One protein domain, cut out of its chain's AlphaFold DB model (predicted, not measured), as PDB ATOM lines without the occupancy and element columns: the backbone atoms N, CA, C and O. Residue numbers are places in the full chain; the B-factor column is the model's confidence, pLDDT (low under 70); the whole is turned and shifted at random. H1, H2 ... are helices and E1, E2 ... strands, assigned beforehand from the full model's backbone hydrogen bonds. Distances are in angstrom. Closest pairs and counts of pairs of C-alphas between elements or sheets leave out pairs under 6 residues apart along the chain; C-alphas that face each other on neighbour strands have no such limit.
ATOM      1  N   GLU A 659      15.726 -40.210  42.694       90.88
ATOM      2  CA  GLU A 659      16.022 -38.997  41.924       90.88
ATOM      3  C   GLU A 659      17.468 -38.977  41.417       90.88
ATOM      4  O   GLU A 659      17.720 -38.577  40.278       90.88
ATOM      5  N   TYR A 660      18.409 -39.476  42.228       91.94
ATOM      6  CA  TYR A 660      19.805 -39.625  41.824       91.94
ATOM      7  C   TYR A 660      19.944 -40.537  40.607       91.94
ATOM      8  O   TYR A 660      20.558 -40.145  39.616       91.94
ATOM      9  N   LEU A 661      19.361 -41.737  40.662       92.81
ATOM     10  CA  LEU A 661      19.497 -42.700  39.575       92.81
ATOM     11  C   LEU A 661      18.805 -42.205  38.308       92.81
ATOM     12  O   LEU A 661      19.387 -42.325  37.240       92.81
ATOM     13  N   LYS A 662      17.637 -41.560  38.409       91.38
ATOM     14  CA  LYS A 662      16.984 -40.917  37.254       91.38
ATOM     15  C   LYS A 662      17.904 -39.902  36.572       91.38
ATOM     16  O   LYS A 662      18.077 -39.959  35.357       91.38
ATOM     17  N   LEU A 663      18.550 -39.022  37.344       91.19
ATOM     18  CA  LEU A 663      19.496 -38.043  36.802       91.19
ATOM     19  C   LEU A 663      20.754 -38.705  36.208       91.19
ATOM     20  O   LEU A 663      21.212 -38.298  35.138       91.19
ATOM     21  N   ALA A 664      21.311 -39.712  36.885       92.31
ATOM     22  CA  ALA A 664      22.498 -40.441  36.434       92.31
ATOM     23  C   ALA A 664      22.232 -41.207  35.131       92.31
ATOM     24  O   ALA A 664      22.983 -41.053  34.170       92.31
ATOM     25  N   LEU A 665      21.124 -41.953  35.059       89.94
ATOM     26  CA  LEU A 665      20.692 -42.662  33.855       89.94
ATOM     27  C   LEU A 665      20.456 -41.686  32.704       89.94
ATOM     28  O   LEU A 665      21.036 -41.873  31.640       89.94
ATOM     29  N   ALA A 666      19.689 -40.613  32.923       87.00
ATOM     30  CA  ALA A 666      19.437 -39.605  31.894       87.00
ATOM     31  C   ALA A 666      20.745 -38.997  31.364       87.00
ATOM     32  O   ALA A 666      20.942 -38.893  30.155       87.00
ATOM     33  N   THR A 667      21.682 -38.667  32.255       89.06
ATOM     34  CA  THR A 667      23.008 -38.152  31.885       89.06
ATOM     35  C   THR A 667      23.796 -39.146  31.030       89.06
ATOM     36  O   THR A 667      24.352 -38.783  29.989       89.06
ATOM     37  N   ASP A 668      23.864 -40.406  31.464       88.38
ATOM     38  CA  ASP A 668      24.694 -41.427  30.833       88.38
ATOM     39  C   ASP A 668      24.102 -41.983  29.535       88.38
ATOM     40  O   ASP A 668      24.857 -42.356  28.632       88.38
ATOM     41  N   ILE A 669      22.777 -42.000  29.419       82.19
ATOM     42  CA  ILE A 669      22.054 -42.349  28.197       82.19
ATOM     43  C   ILE A 669      22.271 -41.250  27.161       82.19
ATOM     44  O   ILE A 669      22.744 -41.517  26.065       82.19
ATOM     45  N   VAL A 670      22.030 -39.989  27.522       80.06
ATOM     46  CA  VAL A 670      22.064 -38.868  26.574       80.06
ATOM     47  C   VAL A 670      23.470 -38.594  26.009       80.06
ATOM     48  O   VAL A 670      23.598 -38.121  24.877       80.06
ATOM     49  N   LYS A 671      24.540 -38.939  26.744       79.75
ATOM     50  CA  LYS A 671      25.928 -38.844  26.247       79.75
ATOM     51  C   LYS A 671      26.357 -40.006  25.349       79.75
ATOM     52  O   LYS A 671      27.404 -39.914  24.709       79.75
ATOM     53  N   ARG A 672      25.597 -41.106  25.319       76.75
ATOM     54  CA  ARG A 672      25.971 -42.338  24.619       76.75
ATOM     55  C   ARG A 672      25.085 -42.632  23.426       76.75
ATOM     56  O   ARG A 672      23.953 -42.177  23.350       76.75
ATOM     57  N   PRO A 673      25.602 -43.404  22.473       56.12
ATOM     58  CA  PRO A 673      24.759 -44.023  21.478       56.12
ATOM     59  C   PRO A 673      24.098 -45.268  22.075       56.12
ATOM     60  O   PRO A 673      24.787 -46.169  22.538       56.12
ATOM     61  N   GLY A 674      22.770 -45.317  22.099       50.84
ATOM     62  CA  GLY A 674      22.023 -46.425  22.702       50.84
ATOM     63  C   GLY A 674      20.673 -46.626  22.041       50.84
ATOM     64  O   GLY A 674      20.120 -45.680  21.496       50.84
ATOM     65  N   SER A 675      20.152 -47.847  22.078       41.47
ATOM     66  CA  SER A 675      19.108 -48.411  21.209       41.47
ATOM     67  C   SER A 675      17.768 -47.674  21.072       41.47
ATOM     68  O   SER A 675      17.029 -47.897  20.122       41.47
ATOM     69  N   PHE A 676      17.515 -46.660  21.898       41.00
ATOM     70  CA  PHE A 676      16.333 -45.785  21.819       41.00
ATOM     71  C   PHE A 676      16.619 -44.376  21.285       41.00
ATOM     72  O   PHE A 676      15.720 -43.658  20.859       41.00
ATOM     73  N   LEU A 677      17.892 -43.996  21.225       43.41
ATOM     74  CA  LEU A 677      18.302 -42.620  21.013       43.41
ATOM     75  C   LEU A 677      18.378 -42.280  19.526       43.41
ATOM     76  O   LEU A 677      19.361 -42.601  18.860       43.41
ATOM     77  N   ARG A 678      17.356 -41.635  18.961       46.56
ATOM     78  CA  ARG A 678      17.577 -40.912  17.698       46.56
ATOM     79  C   ARG A 678      18.640 -39.844  17.998       46.56
ATOM     80  O   ARG A 678      18.525 -39.174  19.013       46.56
ATOM     81  N   PRO A 679      19.649 -39.583  17.158       42.47
ATOM     82  CA  PRO A 679      20.628 -38.517  17.433       42.47
ATOM     83  C   PRO A 679      20.012 -37.100  17.536       42.47
ATOM     84  O   PRO A 679      20.688 -36.160  17.957       42.47
ATOM     85  N   ASN A 680      18.700 -36.965  17.295       47.88
ATOM     86  CA  ASN A 680      17.851 -35.886  17.800       47.88
ATOM     87  C   ASN A 680      16.964 -36.333  18.983       47.88
ATOM     88  O   ASN A 680      15.738 -36.310  18.878       47.88
ATOM     89  N   ASN A 681      17.592 -36.712  20.103       54.69
ATOM     90  CA  ASN A 681      16.972 -36.985  21.408       54.69
ATOM     91  C   ASN A 681      16.285 -35.734  21.954       54.69
ATOM     92  O   ASN A 681      16.795 -35.118  22.881       54.69
ATOM     93  N   TYR A 682      15.167 -35.299  21.382       56.03
ATOM     94  CA  TYR A 682      14.360 -34.285  22.051       56.03
ATOM     95  C   TYR A 682      13.789 -34.872  23.341       56.03
ATOM     96  O   TYR A 682      14.008 -34.275  24.373       56.03
ATOM     97  N   LYS A 683      13.260 -36.104  23.351       67.12
ATOM     98  CA  LYS A 683      12.613 -36.684  24.543       67.12
ATOM     99  C   LYS A 683      13.548 -36.963  25.725       67.12
ATOM    100  O   LYS A 683      13.221 -36.603  26.845       67.12
ATOM    101  N   GLU A 684      14.703 -37.595  25.524       73.06
ATOM    102  CA  GLU A 684      15.628 -37.900  26.631       73.06
ATOM    103  C   GLU A 684      16.394 -36.659  27.087       73.06
ATOM    104  O   GLU A 684      16.719 -36.523  28.267       73.06
ATOM    105  N   LYS A 685      16.667 -35.734  26.158       77.00
ATOM    106  CA  LYS A 685      17.193 -34.416  26.509       77.00
ATOM    107  C   LYS A 685      16.158 -33.618  27.297       77.00
ATOM    108  O   LYS A 685      16.523 -33.081  28.330       77.00
ATOM    109  N   GLU A 686      14.915 -33.552  26.827       81.06
ATOM    110  CA  GLU A 686      13.789 -32.906  27.510       81.06
ATOM    111  C   GLU A 686      13.624 -33.522  28.892       81.06
ATOM    112  O   GLU A 686      13.601 -32.792  29.867       81.06
ATOM    113  N   TYR A 687      13.655 -34.851  29.010       84.50
ATOM    114  CA  TYR A 687      13.614 -35.532  30.301       84.50
ATOM    115  C   TYR A 687      14.772 -35.118  31.218       84.50
ATOM    116  O   TYR A 687      14.551 -34.831  32.395       84.50
ATOM    117  N   LEU A 688      16.006 -35.058  30.703       88.06
ATOM    118  CA  LEU A 688      17.152 -34.558  31.465       88.06
ATOM    119  C   LEU A 688      16.931 -33.097  31.885       88.06
ATOM    120  O   LEU A 688      17.107 -32.776  33.055       88.06
ATOM    121  N   GLU A 689      16.523 -32.221  30.969       87.25
ATOM    122  CA  GLU A 689      16.227 -30.808  31.234       87.25
ATOM    123  C   GLU A 689      15.104 -30.644  32.271       87.25
ATOM    124  O   GLU A 689      15.249 -29.843  33.193       87.25
ATOM    125  N   GLU A 690      14.054 -31.462  32.206       87.94
ATOM    126  CA  GLU A 690      12.971 -31.540  33.188       87.94
ATOM    127  C   GLU A 690      13.485 -31.975  34.562       87.94
ATOM    128  O   GLU A 690      13.125 -31.363  35.569       87.94
ATOM    129  N   GLN A 691      14.349 -32.998  34.642       88.56
ATOM    130  CA  GLN A 691      14.954 -33.392  35.921       88.56
ATOM    131  C   GLN A 691      15.788 -32.242  36.501       88.56
ATOM    132  O   GLN A 691      15.661 -31.920  37.682       88.56
ATOM    133  N   LEU A 692      16.604 -31.578  35.675       90.69
ATOM    134  CA  LEU A 692      17.410 -30.429  36.095       90.69
ATOM    135  C   LEU A 692      16.527 -29.261  36.574       90.69
ATOM    136  O   LEU A 692      16.851 -28.632  37.582       90.69
ATOM    137  N   GLN A 693      15.407 -28.996  35.895       89.94
ATOM    138  CA  GLN A 693      14.444 -27.965  36.282       89.94
ATOM    139  C   GLN A 693      13.754 -28.294  37.613       89.94
ATOM    140  O   GLN A 693      13.635 -27.419  38.471       89.94
ATOM    141  N   ARG A 694      13.367 -29.555  37.839       89.44
ATOM    142  CA  ARG A 694      12.791 -29.995  39.122       89.44
ATOM    143  C   ARG A 694      13.739 -29.736  40.293       89.44
ATOM    144  O   ARG A 694      13.288 -29.345  41.369       89.44
ATOM    145  N   PHE A 695      15.048 -29.913  40.103       90.06
ATOM    146  CA  PHE A 695      16.029 -29.582  41.141       90.06
ATOM    147  C   PHE A 695      16.183 -28.069  41.355       90.06
ATOM    148  O   PHE A 695      16.334 -27.638  42.500       90.06
ATOM    149  N   ASP A 696      16.086 -27.252  40.296       87.12
ATOM    150  CA  ASP A 696      16.033 -25.787  40.432       87.12
ATOM    151  C   ASP A 696      14.814 -25.350  41.264       87.12
ATOM    152  O   ASP A 696      14.940 -24.490  42.136       87.12
ATOM    153  N   GLU A 697      13.644 -25.947  41.026       89.19
ATOM    154  CA  GLU A 697      12.410 -25.680  41.778       89.19
ATOM    155  C   GLU A 697      12.531 -26.114  43.241       89.19
ATOM    156  O   GLU A 697      12.269 -25.320  44.141       89.19
ATOM    157  N   LYS A 698      13.044 -27.321  43.509       88.50
ATOM    158  CA  LYS A 698      13.289 -27.788  44.882       88.50
ATOM    159  C   LYS A 698      14.165 -26.834  45.686       88.50
ATOM    160  O   LYS A 698      13.852 -26.557  46.840       88.50
ATOM    161  N   ILE A 699      15.246 -26.326  45.096       81.69
ATOM    162  CA  ILE A 699      16.116 -25.362  45.778       81.69
ATOM    163  C   ILE A 699      15.379 -24.053  46.049       81.69
ATOM    164  O   ILE A 699      15.529 -23.508  47.140       81.69
ATOM    165  N   LYS A 700      14.599 -23.547  45.085       84.62
ATOM    166  CA  LYS A 700      13.794 -22.329  45.280       84.62
ATOM    167  C   LYS A 700      12.796 -22.491  46.427       84.62
ATOM    168  O   LYS A 700      12.625 -21.556  47.202       84.62
ATOM    169  N   ASP A 701      12.221 -23.680  46.570       87.56
ATOM    170  CA  ASP A 701      11.265 -24.022  47.627       87.56
ATOM    171  C   ASP A 701      11.933 -24.367  48.975       87.56
ATOM    172  O   ASP A 701      11.258 -24.835  49.890       87.56
ATOM    173  N   ASN A 702      13.257 -24.212  49.111       81.62
ATOM    174  CA  ASN A 702      14.041 -24.668  50.269       81.62
ATOM    175  C   ASN A 702      13.878 -26.167  50.601       81.62
ATOM    176  O   ASN A 702      14.114 -26.588  51.733       81.62
ATOM    177  N   ARG A 703      13.525 -26.998  49.613       85.00
ATOM    178  CA  ARG A 703      13.472 -28.455  49.771       85.00
ATOM    179  C   ARG A 703      14.876 -29.063  49.776       85.00
ATOM    180  O   ARG A 703      15.828 -28.556  49.163       85.00
ATOM    181  N   GLU A 704      15.001 -30.171  50.497       81.75
ATOM    182  CA  GLU A 704      16.248 -30.917  50.604       81.75
ATOM    183  C   GLU A 704      16.561 -31.648  49.289       81.75
ATOM    184  O   GLU A 704      15.672 -32.152  48.599       81.75
ATOM    185  N   VAL A 705      17.841 -31.641  48.918       87.00
ATOM    186  CA  VAL A 705      18.381 -32.325  47.736       87.00
ATOM    187  C   VAL A 705      19.647 -33.033  48.184       87.00
ATOM    188  O   VAL A 705      20.524 -32.388  48.766       87.00
ATOM    189  N   GLU A 706      19.729 -34.329  47.900       87.06
ATOM    190  CA  GLU A 706      20.837 -35.187  48.314       87.06
ATOM    191  C   GLU A 706      22.201 -34.654  47.822       87.06
ATOM    192  O   GLU A 706      22.327 -34.267  46.648       87.06
ATOM    193  N   PRO A 707      23.262 -34.668  48.659       88.44
ATOM    194  CA  PRO A 707      24.585 -34.145  48.309       88.44
ATOM    195  C   PRO A 707      25.150 -34.695  46.993       88.44
ATOM    196  O   PRO A 707      25.763 -33.974  46.201       88.44
ATOM    197  N   ARG A 708      24.909 -35.979  46.713       88.12
ATOM    198  CA  ARG A 708      25.409 -36.637  45.502       88.12
ATOM    199  C   ARG A 708      24.692 -36.174  44.229       88.12
ATOM    200  O   ARG A 708      25.330 -36.077  43.179       88.12
ATOM    201  N   ILE A 709      23.411 -35.809  44.332       90.81
ATOM    202  CA  ILE A 709      22.654 -35.172  43.242       90.81
ATOM    203  C   ILE A 709      23.251 -33.796  42.953       90.81
ATOM    204  O   ILE A 709      23.571 -33.510  41.802       90.81
ATOM    205  N   LEU A 710      23.484 -32.980  43.988       91.44
ATOM    206  CA  LEU A 710      24.125 -31.668  43.835       91.44
ATOM    207  C   LEU A 710      25.509 -31.796  43.182       91.44
ATOM    208  O   LEU A 710      25.843 -31.017  42.292       91.44
ATOM    209  N   LYS A 711      26.299 -32.809  43.555       92.25
ATOM    210  CA  LYS A 711      27.594 -33.080  42.915       92.25
ATOM    211  C   LYS A 711      27.443 -33.393  41.425       92.25
ATOM    212  O   LYS A 711      28.106 -32.757  40.605       92.25
ATOM    213  N   LEU A 712      26.606 -34.373  41.067       92.56
ATOM    214  CA  LEU A 712      26.384 -34.766  39.669       92.56
ATOM    215  C   LEU A 712      25.890 -33.573  38.845       92.56
ATOM    216  O   LEU A 712      26.409 -33.283  37.768       92.56
ATOM    217  N   TRP A 713      24.947 -32.827  39.401       92.88
ATOM    218  CA  TRP A 713      24.359 -31.662  38.773       92.88
ATOM    219  C   TRP A 713      25.342 -30.499  38.586       92.88
ATOM    220  O   TRP A 713      25.410 -29.900  37.509       92.88
ATOM    221  N   GLY A 714      26.161 -30.211  39.598       93.38
ATOM    222  CA  GLY A 714      27.239 -29.230  39.509       93.38
ATOM    223  C   GLY A 714      28.270 -29.620  38.449       93.38
ATOM    224  O   GLY A 714      28.660 -28.781  37.636       93.38
ATOM    225  N   ASN A 715      28.636 -30.906  38.386       93.75
ATOM    226  CA  ASN A 715      29.557 -31.446  37.383       93.75
ATOM    227  C   ASN A 715      29.014 -31.310  35.952       93.75
ATOM    228  O   ASN A 715      29.793 -31.005  35.046       93.75
ATOM    229  N   LEU A 716      27.705 -31.497  35.745       93.69
ATOM    230  CA  LEU A 716      27.057 -31.311  34.441       93.69
ATOM    231  C   LEU A 716      27.230 -29.883  33.920       93.69
ATOM    232  O   LEU A 716      27.643 -29.690  32.781       93.69
ATOM    233  N   PHE A 717      26.984 -28.871  34.755       94.25
ATOM    234  CA  PHE A 717      27.179 -27.478  34.343       94.25
ATOM    235  C   PHE A 717      28.648 -27.061  34.305       94.25
ATOM    236  O   PHE A 717      29.017 -26.211  33.499       94.25
ATOM    237  N   TYR A 718      29.499 -27.641  35.152       94.81
ATOM    238  CA  TYR A 718      30.921 -27.316  35.169       94.81
ATOM    239  C   TYR A 718      31.629 -27.778  33.895       94.81
ATOM    240  O   TYR A 718      32.411 -27.022  33.326       94.81
ATOM    241  N   ASN A 719      31.335 -28.998  33.440       93.06
ATOM    242  CA  ASN A 719      31.963 -29.584  32.257       93.06
ATOM    243  C   ASN A 719      31.185 -29.301  30.961       93.06
ATOM    244  O   ASN A 719      31.757 -29.378  29.873       93.06
ATOM    245  N   GLY A 720      29.887 -29.002  31.070       91.88
ATOM    246  CA  GLY A 720      28.945 -29.189  29.969       91.88
ATOM    247  C   GLY A 720      28.700 -30.678  29.683       91.88
ATOM    248  O   GLY A 720      29.396 -31.562  30.187       91.88
ATOM    249  N   LEU A 721      27.709 -30.963  28.841       88.12
ATOM    250  CA  LEU A 721      27.396 -32.306  28.358       88.12
ATOM    251  C   LEU A 721      27.287 -32.286  26.836       88.12
ATOM    252  O   LEU A 721      26.527 -31.493  26.277       88.12
ATOM    253  N   LYS A 722      28.017 -33.183  26.172       83.62
ATOM    254  CA  LYS A 722      27.929 -33.404  24.725       83.62
ATOM    255  C   LYS A 722      27.378 -34.792  24.430       83.62
ATOM    256  O   LYS A 722      27.674 -35.738  25.157       83.62
ATOM    257  N   GLY A 723      26.588 -34.888  23.369       76.31
ATOM    258  CA  GLY A 723      26.056 -36.142  22.855       76.31
ATOM    259  C   GLY A 723      27.021 -36.883  21.923       76.31
ATOM    260  O   GLY A 723      28.108 -36.382  21.626       76.31
ATOM    261  N   PRO A 724      26.594 -38.034  21.376       69.00
ATOM    262  CA  PRO A 724      27.410 -38.898  20.506       69.00
ATOM    263  C   PRO A 724      27.880 -38.262  19.189       69.00
ATOM    264  O   PRO A 724      28.821 -38.752  18.567       69.00
ATOM    265  N   SER A 725      27.217 -37.191  18.750       66.69
ATOM    266  CA  SER A 725      27.562 -36.398  17.562       66.69
ATOM    267  C   SER A 725      28.398 -35.153  17.887       66.69
ATOM    268  O   SER A 725      28.505 -34.246  17.066       66.69
ATOM    269  N   ASP A 726      28.949 -35.064  19.105       70.88
ATOM    270  CA  ASP A 726      29.569 -33.864  19.697       70.88
ATOM    271  C   ASP A 726      28.626 -32.656  19.843       70.88
ATOM    272  O   ASP A 726      29.066 -31.553  20.191       70.88
ATOM    273  N   LYS A 727      27.321 -32.852  19.620       73.44
ATOM    274  CA  LYS A 727      26.290 -31.839  19.852       73.44
ATOM    275  C   LYS A 727      26.261 -31.475  21.330       73.44
ATOM    276  O   LYS A 727      26.159 -32.352  22.183       73.44
ATOM    277  N   GLU A 728      26.330 -30.185  21.629       81.19
ATOM    278  CA  GLU A 728      26.149 -29.696  22.991       81.19
ATOM    279  C   GLU A 728      24.690 -29.903  23.419       81.19
ATOM    280  O   GLU A 728      23.755 -29.510  22.720       81.19
ATOM    281  N   ILE A 729      24.515 -30.583  24.547       83.44
ATOM    282  CA  ILE A 729      23.216 -30.941  25.119       83.44
ATOM    283  C   ILE A 729      22.937 -30.037  26.305       83.44
ATOM    284  O   ILE A 729      21.915 -29.359  26.320       83.44
ATOM    285  N   ILE A 730      23.883 -29.991  27.244       87.44
ATOM    286  CA  ILE A 730      23.893 -29.042  28.352       87.44
ATOM    287  C   ILE A 730      25.118 -28.148  28.164       87.44
ATOM    288  O   ILE A 730      26.242 -28.659  28.200       87.44
ATOM    289  N   PRO A 731      24.946 -26.835  27.948       90.50
ATOM    290  CA  PRO A 731      26.076 -25.941  27.787       90.50
ATOM    291  C   PRO A 731      26.847 -25.787  29.095       90.50
ATOM    292  O   PRO A 731      26.276 -25.797  30.191       90.50
ATOM    293  N   MET A 732      28.159 -25.597  28.972       93.62
ATOM    294  CA  MET A 732      28.998 -25.270  30.120       93.62
ATOM    295  C   MET A 732      28.527 -23.950  30.754       93.62
ATOM    296  O   MET A 732      28.457 -22.911  30.098       93.62
ATOM    297  N   ASN A 733      28.242 -23.973  32.056       94.50
ATOM    298  CA  ASN A 733      27.799 -22.824  32.836       94.50
ATOM    299  C   ASN A 733      28.490 -22.805  34.209       94.50
ATOM    300  O   ASN A 733      27.943 -23.250  35.225       94.50
ATOM    301  N   LYS A 734      29.703 -22.236  34.247       94.94
ATOM    302  CA  LYS A 734      30.507 -22.120  35.475       94.94
ATOM    303  C   LYS A 734      29.780 -21.366  36.596       94.94
ATOM    304  O   LYS A 734      29.965 -21.700  37.761       94.94
ATOM    305  N   ALA A 735      28.928 -20.387  36.276       94.56
ATOM    306  CA  ALA A 735      28.198 -19.609  37.280       94.56
ATOM    307  C   ALA A 735      27.134 -20.450  38.003       94.56
ATOM    308  O   ALA A 735      27.011 -20.366  39.227       94.56
ATOM    309  N   LYS A 736      26.388 -21.279  37.262       93.31
ATOM    310  CA  LYS A 736      25.415 -22.212  37.844       93.31
ATOM    311  C   LYS A 736      26.116 -23.322  38.627       93.31
ATOM    312  O   LYS A 736      25.749 -23.561  39.774       93.31
ATOM    313  N   ALA A 737      27.183 -23.903  38.071       95.25
ATOM    314  CA  ALA A 737      28.002 -24.897  38.767       95.25
ATOM    315  C   ALA A 737      28.545 -24.371  40.106       95.25
ATOM    316  O   ALA A 737      28.425 -25.045  41.125       95.25
ATOM    317  N   LYS A 738      29.060 -23.131  40.126       95.75
ATOM    318  CA  LYS A 738      29.542 -22.461  41.343       95.75
ATOM    319  C   LYS A 738      28.491 -22.464  42.452       95.75
ATOM    320  O   LYS A 738      28.783 -22.901  43.557       95.75
ATOM    321  N   LYS A 739      27.272 -22.002  42.142       93.31
ATOM    322  CA  LYS A 739      26.168 -21.927  43.113       93.31
ATOM    323  C   LYS A 739      25.828 -23.305  43.682       93.31
ATOM    324  O   LYS A 739      25.633 -23.427  44.884       93.31
ATOM    325  N   ILE A 740      25.794 -24.330  42.831       93.25
ATOM    326  CA  ILE A 740      25.491 -25.705  43.243       93.25
ATOM    327  C   ILE A 740      26.594 -26.260  44.161       93.25
ATOM    328  O   ILE A 740      26.290 -26.839  45.199       93.25
ATOM    329  N   TYR A 741      27.872 -26.052  43.827       94.50
ATOM    330  CA  TYR A 741      28.985 -26.505  44.669       94.50
ATOM    331  C   TYR A 741      29.050 -25.786  46.020       94.50
ATOM    332  O   TYR A 741      29.326 -26.430  47.028       94.50
ATOM    333  N   GLU A 742      28.781 -24.477  46.064       92.25
ATOM    334  CA  GLU A 742      28.690 -23.734  47.329       92.25
ATOM    335  C   GLU A 742      27.583 -24.305  48.218       92.25
ATOM    336  O   GLU A 742      27.837 -24.635  49.373       92.25
ATOM    337  N   GLN A 743      26.392 -24.537  47.656       89.81
ATOM    338  CA  GLN A 743      25.285 -25.150  48.392       89.81
ATOM    339  C   GLN A 743      25.606 -26.558  48.894       89.81
ATOM    340  O   GLN A 743      25.234 -26.903  50.013       89.81
ATOM    341  N   LEU A 744      26.292 -27.372  48.087       91.44
ATOM    342  CA  LEU A 744      26.737 -28.701  48.496       91.44
ATOM    343  C   LEU A 744      27.661 -28.629  49.720       91.44
ATOM    344  O   LEU A 744      27.441 -29.352  50.686       91.44
ATOM    345  N   ILE A 745      28.660 -27.743  49.700       90.75
ATOM    346  CA  ILE A 745      29.607 -27.570  50.813       90.75
ATOM    347  C   ILE A 745      28.908 -27.013  52.063       90.75
ATOM    348  O   ILE A 745      29.227 -27.423  53.178       90.75
ATOM    349  N   ASP A 746      27.959 -26.090  51.889       87.75
ATOM    350  CA  ASP A 746      27.223 -25.489  53.004       87.75
ATOM    351  C   ASP A 746      26.280 -26.497  53.685       87.75
ATOM    352  O   ASP A 746      26.155 -26.492  54.914       87.75
ATOM    353  N   ARG A 747      25.641 -27.379  52.901       83.19
ATOM    354  CA  ARG A 747      24.733 -28.432  53.392       83.19
ATOM    355  C   ARG A 747      25.486 -29.618  53.988       83.19
ATOM    356  O   ARG A 747      25.169 -30.050  55.093       83.19
ATOM    357  N   ASP A 748      26.501 -30.120  53.292       83.62
ATOM    358  CA  ASP A 748      27.357 -31.197  53.779       83.62
ATOM    359  C   ASP A 748      28.680 -30.624  54.298       83.62
ATOM    360  O   ASP A 748      29.702 -30.588  53.607       83.62
ATOM    361  N   LYS A 749      28.685 -30.213  55.572       76.94
ATOM    362  CA  LYS A 749      29.900 -29.721  56.254       76.94
ATOM    363  C   LYS A 749      31.029 -30.766  56.270       76.94
ATOM    364  O   LYS A 749      32.216 -30.417  56.348       76.94
ATOM    365  N   ASN A 750      30.669 -32.044  56.150       78.25
ATOM    366  CA  ASN A 750      31.591 -33.167  56.068       78.25
ATOM    367  C   ASN A 750      31.965 -33.524  54.627       78.25
ATOM    368  O   ASN A 750      32.743 -34.460  54.443       78.25
ATOM    369  N   CYS A 751      31.535 -32.747  53.627       79.75
ATOM    370  CA  CYS A 751      31.907 -32.952  52.237       79.75
ATOM    371  C   CYS A 751      33.435 -33.018  52.137       79.75
ATOM    372  O   CYS A 751      34.155 -32.071  52.495       79.75
ATOM    373  N   CYS A 752      33.924 -34.172  51.692       79.31
ATOM    374  CA  CYS A 752      35.337 -34.463  51.454       79.31
ATOM    375  C   CYS A 752      35.585 -34.771  49.971       79.31
ATOM    376  O   CYS A 752      36.566 -35.424  49.619       79.31
ATOM    377  N   ASP A 753      34.688 -34.317  49.093       87.06
ATOM    378  CA  ASP A 753      34.794 -34.574  47.666       87.06
ATOM    379  C   ASP A 753      35.815 -33.636  47.019       87.06
ATOM    380  O   ASP A 753      35.549 -32.455  46.796       87.06
ATOM    381  N   ALA A 754      37.011 -34.157  46.745       88.19
ATOM    382  CA  ALA A 754      38.105 -33.360  46.205       88.19
ATOM    383  C   ALA A 754      37.711 -32.635  44.907       88.19
ATOM    384  O   ALA A 754      38.034 -31.459  44.755       88.19
ATOM    385  N   ASP A 755      36.984 -33.298  44.003       89.50
ATOM    386  CA  ASP A 755      36.636 -32.725  42.700       89.50
ATOM    387  C   ASP A 755      35.743 -31.490  42.857       89.50
ATOM    388  O   ASP A 755      35.962 -30.495  42.174       89.50
ATOM    389  N   VAL A 756      34.810 -31.495  43.816       92.25
ATOM    390  CA  VAL A 756      33.963 -30.330  44.128       92.25
ATOM    391  C   VAL A 756      34.807 -29.133  44.571       92.25
ATOM    392  O   VAL A 756      34.655 -28.037  44.027       92.25
ATOM    393  N   TYR A 757      35.730 -29.327  45.520       93.50
ATOM    394  CA  TYR A 757      36.581 -28.235  46.007       93.50
ATOM    395  C   TYR A 757      37.538 -27.723  44.926       93.50
ATOM    396  O   TYR A 757      37.689 -26.511  44.781       93.50
ATOM    397  N   TYR A 758      38.169 -28.613  44.150       93.81
ATOM    398  CA  TYR A 758      39.061 -28.202  43.062       93.81
ATOM    399  C   TYR A 758      38.300 -27.513  41.928       93.81
ATOM    400  O   TYR A 758      38.770 -26.493  41.440       93.81
ATOM    401  N   ASN A 759      37.113 -27.989  41.545       94.69
ATOM    402  CA  ASN A 759      36.295 -27.320  40.532       94.69
ATOM    403  C   ASN A 759      35.853 -25.929  41.014       94.69
ATOM    404  O   ASN A 759      35.896 -24.970  40.248       94.69
ATOM    405  N   LEU A 760      35.481 -25.782  42.290       94.81
ATOM    406  CA  LEU A 760      35.136 -24.480  42.863       94.81
ATOM    407  C   LEU A 760      36.349 -23.538  42.948       94.81
ATOM    408  O   LEU A 760      36.224 -22.347  42.662       94.81
ATOM    409  N   TYR A 761      37.527 -24.066  43.291       95.12
ATOM    410  CA  TYR A 761      38.791 -23.332  43.221       95.12
ATOM    411  C   TYR A 761      39.094 -22.869  41.791       95.12
ATOM    412  O   TYR A 761      39.369 -21.690  41.591       95.12
ATOM    413  N   ASP A 762      38.988 -23.764  40.804       94.50
ATOM    414  CA  ASP A 762      39.244 -23.482  39.389       94.50
ATOM    415  C   ASP A 762      38.311 -22.364  38.879       94.50
ATOM    416  O   ASP A 762      38.759 -21.475  38.159       94.50
ATOM    417  N   ILE A 763      37.037 -22.345  39.302       95.75
ATOM    418  CA  ILE A 763      36.099 -21.249  38.993       95.75
ATOM    419  C   ILE A 763      36.578 -19.925  39.597       95.75
ATOM    420  O   ILE A 763      36.611 -18.913  38.901       95.75
ATOM    421  N   TYR A 764      36.937 -19.916  40.883       97.44
ATOM    422  CA  TYR A 764      37.334 -18.692  41.580       97.44
ATOM    423  C   TYR A 764      38.711 -18.163  41.176       97.44
ATOM    424  O   TYR A 764      38.970 -16.969  41.311       97.44
ATOM    425  N   ASN A 765      39.594 -19.030  40.689       95.69
ATOM    426  CA  ASN A 765      40.958 -18.685  40.308       95.69
ATOM    427  C   ASN A 765      41.100 -18.304  38.819       95.69
ATOM    428  O   ASN A 765      42.155 -17.823  38.407       95.69
ATOM    429  N   ASP A 766      40.054 -18.486  38.011       92.75
ATOM    430  CA  ASP A 766      40.041 -18.141  36.587       92.75
ATOM    431  C   ASP A 766      39.853 -16.627  36.380       92.75
ATOM    432  O   ASP A 766      38.731 -16.121  36.278       92.75
ATOM    433  N   ASN A 767      40.977 -15.906  36.294       92.25
ATOM    434  CA  ASN A 767      41.031 -14.450  36.116       92.25
ATOM    435  C   ASN A 767      40.490 -13.941  34.768       92.25
ATOM    436  O   ASN A 767      40.441 -12.730  34.560       92.25
ATOM    437  N   THR A 768      40.085 -14.836  33.863       92.06
ATOM    438  CA  THR A 768      39.449 -14.481  32.588       92.06
ATOM    439  C   THR A 768      37.927 -14.368  32.702       92.06
ATOM    440  O   THR A 768      37.266 -13.965  31.744       92.06
ATOM    441  N   THR A 769      37.349 -14.705  33.863       90.75
ATOM    442  CA  THR A 769      35.895 -14.727  34.070       90.75
ATOM    443  C   THR A 769      35.432 -13.699  35.108       90.75
ATOM    444  O   THR A 769      36.154 -13.428  36.069       90.75
ATOM    445  N   PRO A 770      34.183 -13.198  35.020       91.25
ATOM    446  CA  PRO A 770      33.590 -12.347  36.060       91.25
ATOM    447  C   PRO A 770      33.407 -13.038  37.424       91.25
ATOM    448  O   PRO A 770      32.979 -12.402  38.382       91.25
ATOM    449  N   LEU A 771      33.666 -14.349  37.510       93.75
ATOM    450  CA  LEU A 771      33.551 -15.141  38.735       93.75
ATOM    451  C   LEU A 771      34.849 -15.151  39.555       93.75
ATOM    452  O   LEU A 771      34.846 -15.710  40.653       93.75
ATOM    453  N   PHE A 772      35.931 -14.561  39.035       94.81
ATOM    454  CA  PHE A 772      37.230 -14.498  39.694       94.81
ATOM    455  C   PHE A 772      37.139 -13.856  41.086       94.81
ATOM    456  O   PHE A 772      36.697 -12.719  41.238       94.81
ATOM    457  N   ASP A 773      37.610 -14.575  42.104       96.56
ATOM    458  CA  ASP A 773      37.715 -14.098  43.482       96.56
ATOM    459  C   ASP A 773      38.912 -14.776  44.159       96.56
ATOM    460  O   ASP A 773      38.835 -15.892  44.685       96.56
ATOM    461  N   LYS A 774      40.046 -14.071  44.165       94.88
ATOM    462  CA  LYS A 774      41.305 -14.554  44.745       94.88
ATOM    463  C   LYS A 774      41.177 -14.893  46.237       94.88
ATOM    464  O   LYS A 774      41.826 -15.825  46.712       94.88
ATOM    465  N   ASN A 775      40.354 -14.160  46.989       96.00
ATOM    466  CA  ASN A 775      40.193 -14.386  48.426       96.00
ATOM    467  C   ASN A 775      39.427 -15.683  48.687       96.00
ATOM    468  O   ASN A 775      39.842 -16.489  49.527       96.00
ATOM    469  N   LYS A 776      38.351 -15.926  47.931       95.62
ATOM    470  CA  LYS A 776      37.618 -17.194  47.990       95.62
ATOM    471  C   LYS A 776      38.450 -18.363  47.478       95.62
ATOM    472  O   LYS A 776      38.493 -19.380  48.166       95.62
ATOM    473  N   ALA A 777      39.174 -18.209  46.367       94.19
ATOM    474  CA  ALA A 777      40.092 -19.234  45.865       94.19
ATOM    475  C   ALA A 777      41.102 -19.656  46.950       94.19
ATOM    476  O   ALA A 777      41.212 -20.836  47.276       94.19
ATOM    477  N   ASN A 778      41.751 -18.690  47.608       94.94
ATOM    478  CA  ASN A 778      42.683 -18.960  48.706       94.94
ATOM    479  C   ASN A 778      42.012 -19.634  49.914       94.94
ATOM    480  O   ASN A 778      42.619 -20.486  50.565       94.94
ATOM    481  N   LYS A 779      40.764 -19.273  50.242       95.56
ATOM    482  CA  LYS A 779      40.001 -19.917  51.325       95.56
ATOM    483  C   LYS A 779      39.703 -21.386  51.000       95.56
ATOM    484  O   LYS A 779      39.862 -22.245  51.872       95.56
ATOM    485  N   ILE A 780      39.307 -21.672  49.761       93.88
ATOM    486  CA  ILE A 780      39.077 -23.036  49.276       93.88
ATOM    487  C   ILE A 780      40.385 -23.830  49.294       93.88
ATOM    488  O   ILE A 780      40.406 -24.918  49.859       93.88
ATOM    489  N   LEU A 781      41.489 -23.263  48.800       93.00
ATOM    490  CA  LEU A 781      42.799 -23.920  48.802       93.00
ATOM    491  C   LEU A 781      43.267 -24.285  50.219       93.00
ATOM    492  O   LEU A 781      43.616 -25.433  50.478       93.00
ATOM    493  N   LYS A 782      43.145 -23.361  51.183       94.12
ATOM    494  CA  LYS A 782      43.412 -23.656  52.604       94.12
ATOM    495  C   LYS A 782      42.525 -24.782  53.140       94.12
ATOM    496  O   LYS A 782      42.943 -25.535  54.011       94.12
ATOM    497  N   THR A 783      41.286 -24.887  52.662       91.62
ATOM    498  CA  THR A 783      40.369 -25.962  53.070       91.62
ATOM    499  C   THR A 783      40.788 -27.305  52.479       91.62
ATOM    500  O   THR A 783      40.818 -28.291  53.209       91.62
ATOM    501  N   ILE A 784      41.176 -27.325  51.201       91.44
ATOM    502  CA  ILE A 784      41.749 -28.490  50.514       91.44
ATOM    503  C   ILE A 784      42.975 -29.004  51.280       91.44
ATOM    504  O   ILE A 784      43.039 -30.191  51.596       91.44
ATOM    505  N   GLU A 785      43.901 -28.112  51.645       91.44
ATOM    506  CA  GLU A 785      45.107 -28.444  52.416       91.44
ATOM    507  C   GLU A 785      44.764 -29.001  53.804       91.44
ATOM    508  O   GLU A 785      45.251 -30.066  54.184       91.44
ATOM    509  N   ARG A 786      43.870 -28.331  54.548       91.62
ATOM    510  CA  ARG A 786      43.431 -28.781  55.883       91.62
ATOM    511  C   ARG A 786      42.758 -30.150  55.847       91.62
ATOM    512  O   ARG A 786      43.025 -30.976  56.714       91.62
ATOM    513  N   LYS A 787      41.891 -30.390  54.858       89.88
ATOM    514  CA  LYS A 787      41.189 -31.669  54.663       89.88
ATOM    515  C   LYS A 787      42.063 -32.728  53.970       89.88
ATOM    516  O   LYS A 787      41.602 -33.851  53.798       89.88
ATOM    517  N   LYS A 788      43.308 -32.400  53.594       89.31
ATOM    518  CA  LYS A 788      44.243 -33.278  52.864       89.31
ATOM    519  C   LYS A 788      43.627 -33.873  51.588       89.31
ATOM    520  O   LYS A 788      43.817 -35.047  51.283       89.31
ATOM    521  N   LEU A 789      42.869 -33.060  50.848       87.31
ATOM    522  CA  LEU A 789      42.173 -33.508  49.642       87.31
ATOM    523  C   LEU A 789      43.126 -33.548  48.442       87.31
ATOM    524  O   LEU A 789      43.662 -32.525  48.010       87.31
ATOM    525  N   SER A 790      43.286 -34.726  47.848       82.00
ATOM    526  CA  SER A 790      44.008 -34.913  46.588       82.00
ATOM    527  C   SER A 790      43.025 -35.024  45.426       82.00
ATOM    528  O   SER A 790      42.131 -35.873  45.465       82.00
ATOM    529  N   ARG A 791      43.202 -34.214  44.374       76.69
ATOM    530  CA  ARG A 791      42.444 -34.382  43.126       76.69
ATOM    531  C   ARG A 791      42.751 -35.769  42.572       76.69
ATOM    532  O   ARG A 791      43.915 -36.177  42.549       76.69
ATOM    533  N   ARG A 792      41.736 -36.499  42.105       60.56
ATOM    534  CA  ARG A 792      42.012 -37.699  41.312       60.56
ATOM    535  C   ARG A 792      42.760 -37.236  40.069       60.56
ATOM    536  O   ARG A 792      42.261 -36.400  39.321       60.56
ATOM    537  N   ASN A 793      43.962 -37.763  39.853       46.38
ATOM    538  CA  ASN A 793      44.626 -37.609  38.570       46.38
ATOM    539  C   ASN A 793      43.767 -38.347  37.544       46.38
ATOM    540  O   ASN A 793      43.910 -39.555  37.362       46.38
ATOM    541  N   VAL A 794      42.850 -37.635  36.885       43.94
ATOM    542  CA  VAL A 794      42.307 -38.091  35.612       43.94
ATOM    543  C   VAL A 794      43.495 -38.049  34.671       43.94
ATOM    544  O   VAL A 794      43.832 -37.011  34.103       43.94
TER     545      VAL A 794
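AT A GLANCE: This is residues 659 to 794 of the 1049 residues of the protein "Ser/Thr phosphatase family protein" of Clostridium sp. CAG:452 (UniProt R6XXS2). Three pairs of helices follow one another along the longest axis: a helical hairpin of H1 and H2 at one end, the antiparallel-running pair H3 and H4 in the middle, and a second helical hairpin, H5 and H6, at the other end. H1 joins the first hairpin to H3, H5 joins the second to H4 at a steep tilt, and a small loop with the short strand E1 lies between H3 and H4 along the chain. The printed part has 136 residues, with six named helices and one named strand in the order H1 H2 H3 E1 H4 H5 H6, and its class is mostly helix. It is compact, with a radius of gyration of the C-alphas of 15.9 A and spans of 47 by 32 by 27 A.

IN THESE COORDINATES: The longest helix is H2, residues 682 to 700, 26.1 A from first to last C-alpha. H1, residues 659 to 670, measures 16.5 A and begins at C-alpha 659 (16.022, -38.997, 41.924). H3 is residues 707 to 719, 18.2 A, with C-alpha 707 at (24.585, -34.145, 48.309). H4 is residues 734 to 747, 19.9 A. E1 is residues 728 to 730, 5.9 A. H5 is residues 754 to 765, 16.1 A. H6, residues 774 to 786, measures 18.2 A and ends at C-alpha 786 (43.431, -28.781, 55.883).

HOW THE PARTS SIT: H2 touches H1 with its residues 684 to 692 alone, closest at the C-alphas of Leu 688 and Ala 666, 5.6 A apart. This hairpin has a shallow tilt of 33 degrees, only just short of steep, opposite ways. Residues 659 to 664 of H1 touch residues 708 to 712 of H3, closest at the C-alphas of Tyr 660 and Ile 709, 5.5 A, at a shallow tilt of 27 degrees, the same way. H3 and H4 touch at a shallow tilt of 18 degrees, opposite ways, closest at the C-alphas of Gly 714 and Ala 737, 4.5 A. H4 touches H5 at a steep tilt of 49 degrees, opposite ways, closest at the C-alphas of Lys 738 and Leu 760, 6.1 A. The hairpin of H5 and H6 has a shallow tilt of 23 degrees, opposite ways, closest at the C-alphas of Tyr 761 and Ala 777, 5.0 A. H2 and H6 are apart, and so are H4 and H6. E1 pairs with no named strand, but residues 721 to 722 form a short antiparallel pairing with it. In each of the six helices every O i to N i+4 pair is within hydrogen-bond range.

THE WHOLE: The C-alphas farthest apart are those of Ser 675 and Asn 775, 48.4 A. The printed part has no cut. The link H1 to H2 is long, with 11 residues; E1 to H4 is tight, and the other links are short. Mean pLDDT of the printed part is 84.8; it is under 70 at residues 673 to 683, 724 to 725 and 792 to 794.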